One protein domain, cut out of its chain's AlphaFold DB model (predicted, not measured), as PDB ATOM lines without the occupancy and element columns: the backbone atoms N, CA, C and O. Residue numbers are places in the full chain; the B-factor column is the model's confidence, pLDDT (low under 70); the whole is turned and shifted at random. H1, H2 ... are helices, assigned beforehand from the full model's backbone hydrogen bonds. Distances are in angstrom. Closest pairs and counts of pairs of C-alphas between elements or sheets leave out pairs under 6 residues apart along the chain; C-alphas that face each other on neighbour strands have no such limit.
ATOM      1  N   PHE A  20      15.865  49.480  24.412       91.50
ATOM      2  CA  PHE A  20      15.058  49.026  25.541       91.50
ATOM      3  C   PHE A  20      13.566  49.105  25.218       91.50
ATOM      4  O   PHE A  20      13.009  50.188  25.036       91.50
ATOM      5  N   VAL A  21      12.909  47.945  25.218       91.75
ATOM      6  CA  VAL A  21      11.458  47.820  25.053       91.75
ATOM      7  C   VAL A  21      10.834  47.452  26.394       91.75
ATOM      8  O   VAL A  21      11.083  46.377  26.940       91.75
ATOM      9  N   TRP A  22      10.003  48.344  26.929       90.81
ATOM     10  CA  TRP A  22       9.254  48.089  28.156       90.81
ATOM     11  C   TRP A  22       7.991  47.282  27.842       90.81
ATOM     12  O   TRP A  22       7.156  47.705  27.045       90.81
ATOM     13  N   VAL A  23       7.843  46.127  28.490       90.94
ATOM     14  CA  VAL A  23       6.714  45.204  28.300       90.94
ATOM     15  C   VAL A  23       5.969  45.055  29.624       90.94
ATOM     16  O   VAL A  23       6.593  44.892  30.670       90.94
ATOM     17  N   SER A  24       4.634  45.125  29.593       89.94
ATOM     18  CA  SER A  24       3.818  44.922  30.793       89.94
ATOM     19  C   SER A  24       3.781  43.450  31.210       89.94
ATOM     20  O   SER A  24       3.865  42.548  30.375       89.94
ATOM     21  N   GLU A  25       3.575  43.197  32.503       86.94
ATOM     22  CA  GLU A  25       3.362  41.841  33.033       86.94
ATOM     23  C   GLU A  25       2.194  41.124  32.338       86.94
ATOM     24  O   GLU A  25       2.286  39.935  32.044       86.94
ATOM     25  N   GLU A  26       1.132  41.854  31.986       88.06
ATOM     26  CA  GLU A  26      -0.010  41.321  31.234       88.06
ATOM     27  C   GLU A  26       0.396  40.812  29.844       88.06
ATOM     28  O   GLU A  26       0.003  39.716  29.450       88.06
ATOM     29  N   LYS A  27       1.224  41.562  29.102       91.81
ATOM     30  CA  LYS A  27       1.727  41.120  27.791       91.81
ATOM     31  C   LYS A  27       2.589  39.863  27.913       91.81
ATOM     32  O   LYS A  27       2.466  38.957  27.092       91.81
ATOM     33  N   LEU A  28       3.428  39.795  28.946       90.69
ATOM     34  CA  LEU A  28       4.262  38.625  29.226       90.69
ATOM     35  C   LEU A  28       3.395  37.396  29.544       90.69
ATOM     36  O   LEU A  28       3.610  36.328  28.970       90.69
ATOM     37  N   ALA A  29       2.366  37.563  30.381       88.44
ATOM     38  CA  ALA A  29       1.415  36.507  30.714       88.44
ATOM     39  C   ALA A  29       0.596  36.047  29.494       88.44
ATOM     40  O   ALA A  29       0.447  34.845  29.274       88.44
ATOM     41  N   ASN A  30       0.127  36.976  28.653       91.75
ATOM     42  CA  ASN A  30      -0.606  36.669  27.416       91.75
ATOM     43  C   ASN A  30       0.262  35.940  26.376       91.75
ATOM     44  O   ASN A  30      -0.252  35.143  25.594       91.75
ATOM     45  N   ALA A  31       1.578  36.166  26.388       94.12
ATOM     46  CA  ALA A  31       2.546  35.394  25.607       94.12
ATOM     47  C   ALA A  31       2.852  34.007  26.216       94.12
ATOM     48  O   ALA A  31       3.647  33.245  25.660       94.12
ATOM     49  N   GLY A  32       2.234  33.674  27.353       92.00
ATOM     50  CA  GLY A  32       2.424  32.421  28.074       92.00
ATOM     51  C   GLY A  32       3.778  32.312  28.770       92.00
ATOM     52  O   GLY A  32       4.234  31.190  28.978       92.00
ATOM     53  N   ILE A  33       4.449  33.431  29.071       92.44
ATOM     54  CA  ILE A  33       5.745  33.435  29.764       92.44
ATOM     55  C   ILE A  33       5.527  33.193  31.258       92.44
ATOM     56  O   ILE A  33       4.849  33.972  31.929       92.44
ATOM     57  N   GLU A  34       6.135  32.135  31.786       88.44
ATOM     58  CA  GLU A  34       6.025  31.769  33.197       88.44
ATOM     59  C   GLU A  34       7.033  32.516  34.087       88.44
ATOM     60  O   GLU A  34       8.248  32.522  33.846       88.44
ATOM     61  N   ALA A  35       6.516  33.093  35.174       88.19
ATOM     62  CA  ALA A  35       7.309  33.681  36.250       88.19
ATOM     63  C   ALA A  35       8.263  32.644  36.870       88.19
ATOM     64  O   ALA A  35       7.879  31.491  37.069       88.19
ATOM     65  N   TRP A  36       9.483  33.062  37.214       84.12
ATOM     66  CA  TRP A  36      10.566  32.258  37.810       84.12
ATOM     67  C   TRP A  36      11.139  31.119  36.952       84.12
ATOM     68  O   TRP A  36      12.351  30.909  36.996       84.12
ATOM     69  N   THR A  37      10.317  30.406  36.180       85.81
ATOM     70  CA  THR A  37      10.745  29.279  35.333       85.81
ATOM     71  C   THR A  37      11.371  29.763  34.027       85.81
ATOM     72  O   THR A  37      12.495  29.382  33.693       85.81
ATOM     73  N   GLU A  38      10.654  30.608  33.283       89.31
ATOM     74  CA  GLU A  38      11.100  31.114  31.978       89.31
ATOM     75  C   GLU A  38      11.711  32.508  32.097       89.31
ATOM     76  O   GLU A  38      12.675  32.813  31.394       89.31
ATOM     77  N   MET A  39      11.208  33.330  33.022       87.19
ATOM     78  CA  MET A  39      11.808  34.619  33.349       87.19
ATOM     79  C   MET A  39      12.274  34.663  34.812       87.19
ATOM     80  O   MET A  39      11.449  34.822  35.721       87.19
ATOM     81  N   PRO A  40      13.589  34.529  35.070       76.06
ATOM     82  CA  PRO A  40      14.117  34.645  36.422       76.06
ATOM     83  C   PRO A  40      13.921  36.077  36.940       76.06
ATOM     84  O   PRO A  40      13.932  37.030  36.167       76.06
ATOM     85  N   LEU A  41      13.761  36.230  38.259       80.88
ATOM     86  CA  LEU A  41      13.535  37.522  38.931       80.88
ATOM     87  C   LEU A  41      12.201  38.221  38.599       80.88
ATOM     88  O   LEU A  41      12.019  39.377  38.976       80.88
ATOM     89  N   MET A  42      11.247  37.526  37.972       84.69
ATOM     90  CA  MET A  42       9.864  37.990  37.845       84.69
ATOM     91  C   MET A  42       9.004  37.375  38.953       84.69
ATOM     92  O   MET A  42       8.800  36.162  38.984       84.69
ATOM     93  N   ALA A  43       8.479  38.208  39.852       84.88
ATOM     94  CA  ALA A  43       7.490  37.772  40.827       84.88
ATOM     95  C   ALA A  43       6.120  37.566  40.143       84.88
ATOM     96  O   ALA A  43       5.723  38.409  39.341       84.88
ATOM     97  N   PRO A  44       5.374  36.488  40.455       82.50
ATOM     98  CA  PRO A  44       4.018  36.311  39.967       82.50
ATOM     99  C   PRO A  44       3.138  37.499  40.381       82.50
ATOM    100  O   PRO A  44       3.249  37.950  41.527       82.50
ATOM    101  N   PRO A  45       2.222  37.962  39.513       77.81
ATOM    102  CA  PRO A  45       1.357  39.113  39.772       77.81
ATOM    103  C   PRO A  45       0.195  38.752  40.716       77.81
ATOM    104  O   PRO A  45      -0.979  38.960  40.415       77.81
ATOM    105  N   VAL A  46       0.507  38.172  41.875       84.69
ATOM    106  CA  VAL A  46      -0.461  37.771  42.902       84.69
ATOM    107  C   VAL A  46      -0.216  38.549  44.200       84.69
ATOM    108  O   VAL A  46       0.935  38.858  44.524       84.69
ATOM    109  N   PRO A  47      -1.262  38.856  44.993       88.75
ATOM    110  CA  PRO A  47      -1.125  39.723  46.166       88.75
ATOM    111  C   PRO A  47      -0.065  39.277  47.182       88.75
ATOM    112  O   PRO A  47       0.595  40.124  47.777       88.75
ATOM    113  N   SER A  48       0.139  37.966  47.350       91.50
ATOM    114  CA  SER A  48       1.125  37.409  48.284       91.50
ATOM    115  C   SER A  48       2.580  37.720  47.914       91.50
ATOM    116  O   SER A  48       3.436  37.704  48.794       91.50
ATOM    117  N   PHE A  49       2.869  38.044  46.650       87.75
ATOM    118  CA  PHE A  49       4.221  38.348  46.172       87.75
ATOM    119  C   PHE A  49       4.528  39.850  46.085       87.75
ATOM    120  O   PHE A  49       5.678  40.218  45.846       87.75
ATOM    121  N   ARG A  50       3.549  40.731  46.346       85.94
ATOM    122  CA  ARG A  50       3.662  42.196  46.174       85.94
ATOM    123  C   ARG A  50       4.910  42.815  46.816       85.94
ATOM    124  O   ARG A  50       5.497  43.733  46.252       85.94
ATOM    125  N   HIS A  51       5.296  42.333  47.994       89.69
ATOM    126  CA  HIS A  51       6.424  42.865  48.768       89.69
ATOM    127  C   HIS A  51       7.610  41.897  48.837       89.69
ATOM    128  O   HIS A  51       8.569  42.165  49.550       89.69
ATOM    129  N   VAL A  93      13.293  32.335  28.409       90.56
ATOM    130  CA  VAL A  93      12.121  32.577  27.565       90.56
ATOM    131  C   VAL A  93      12.365  31.985  26.169       90.56
ATOM    132  O   VAL A  93      13.325  32.382  25.505       90.56
ATOM    133  N   PRO A  94      11.510  31.066  25.679       89.94
ATOM    134  CA  PRO A  94      11.612  30.560  24.316       89.94
ATOM    135  C   PRO A  94      11.469  31.690  23.279       89.94
ATOM    136  O   PRO A  94      10.597  32.552  23.451       89.94
ATOM    137  N   PRO A  95      12.220  31.671  22.158       90.44
ATOM    138  CA  PRO A  95      12.176  32.739  21.151       90.44
ATOM    139  C   PRO A  95      10.767  33.056  20.632       90.44
ATOM    140  O   PRO A  95      10.436  34.210  20.371       90.44
ATOM    141  N   GLN A  96       9.908  32.040  20.519       93.38
ATOM    142  CA  GLN A  96       8.528  32.195  20.059       93.38
ATOM    143  C   GLN A  96       7.678  32.990  21.061       93.38
ATOM    144  O   GLN A  96       6.919  33.868  20.651       93.38
ATOM    145  N   LYS A  97       7.835  32.727  22.367       94.31
ATOM    146  CA  LYS A  97       7.134  33.469  23.427       94.31
ATOM    147  C   LYS A  97       7.673  34.894  23.554       94.31
ATOM    148  O   LYS A  97       6.891  35.832  23.667       94.31
ATOM    149  N   GLN A  98       8.992  35.074  23.443       92.75
ATOM    150  CA  GLN A  98       9.610  36.402  23.435       92.75
ATOM    151  C   GLN A  98       9.074  37.261  22.280       92.75
ATOM    152  O   GLN A  98       8.659  38.396  22.496       92.75
ATOM    153  N   ALA A  99       9.014  36.710  21.063       93.88
ATOM    154  CA  ALA A  99       8.470  37.417  19.908       93.88
ATOM    155  C   ALA A  99       6.978  37.755  20.067       93.88
ATOM    156  O   ALA A  99       6.544  38.799  19.589       93.88
ATOM    157  N   ALA A 100       6.190  36.898  20.725       94.25
ATOM    158  CA  ALA A 100       4.787  37.180  21.018       94.25
ATOM    159  C   ALA A 100       4.620  38.325  22.032       94.25
ATOM    160  O   ALA A 100       3.744  39.164  21.850       94.25
ATOM    161  N   ALA A 101       5.483  38.399  23.051       92.94
ATOM    162  CA  ALA A 101       5.440  39.451  24.070       92.94
ATOM    163  C   ALA A 101       5.850  40.844  23.549       92.94
ATOM    164  O   ALA A 101       5.457  41.854  24.133       92.94
ATOM    165  N   LEU A 102       6.641  40.899  22.470       91.19
ATOM    166  CA  LEU A 102       7.135  42.139  21.854       91.19
ATOM    167  C   LEU A 102       6.233  42.692  20.736       91.19
ATOM    168  O   LEU A 102       6.532  43.754  20.194       91.19
ATOM    169  N   ARG A 103       5.152  41.987  20.380       82.19
ATOM    170  CA  ARG A 103       4.118  42.484  19.457       82.19
ATOM    171  C   ARG A 103       3.128  43.417  20.168       82.19
ATOM    172  O   ARG A 103       2.541  44.258  19.462       82.19
TER     173      ARG A 103
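What this domain is: This is residues 20 to 51 and 93 to 103 of the 103 residues of an uncharacterized protein of Sinorhizobium fredii (strain USDA 257) (UniProt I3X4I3). This domain has little regular structure: two short helices, H1 and H2, lie toward one end, and a long winding stretch without a named element, residues 31 to 51, leads from H1 to the other end. The printed part has 43 residues, 13 of them in the named helices, H1 then H2, with no named strand; the class is all helix. The whole is compact, with a radius of gyration of the C-alphas of 10.5 A, and elongated, spanning 29 by 19 by 19 A.

Where its parts are: H1, residues 25 to 30, begins at C-alpha 25 (3.362, 41.841, 33.033) and is 8.6 A long. H2, residues 95 to 101, is 9.9 A long and ends at C-alpha 101 (5.440, 39.451, 24.070).

How they stand to each other: H1 and H2 only just touch, with 3 pairs of C-alphas within 8 A; the closest C-alphas, of Leu 28 and Ala 101, are 5.4 A apart. They run opposite ways at a steep tilt of 63 degrees. In H1 and H2 every O i to N i+4 pair is within hydrogen-bond range.

The domain as a whole: The C-alphas farthest apart, of His 51 and Gln 96, are 30.7 A apart. Residues 52 to 92 are not printed; C-alphas 51 and 93 are 24.2 A apart across this cut. No printed residue has pLDDT under 70.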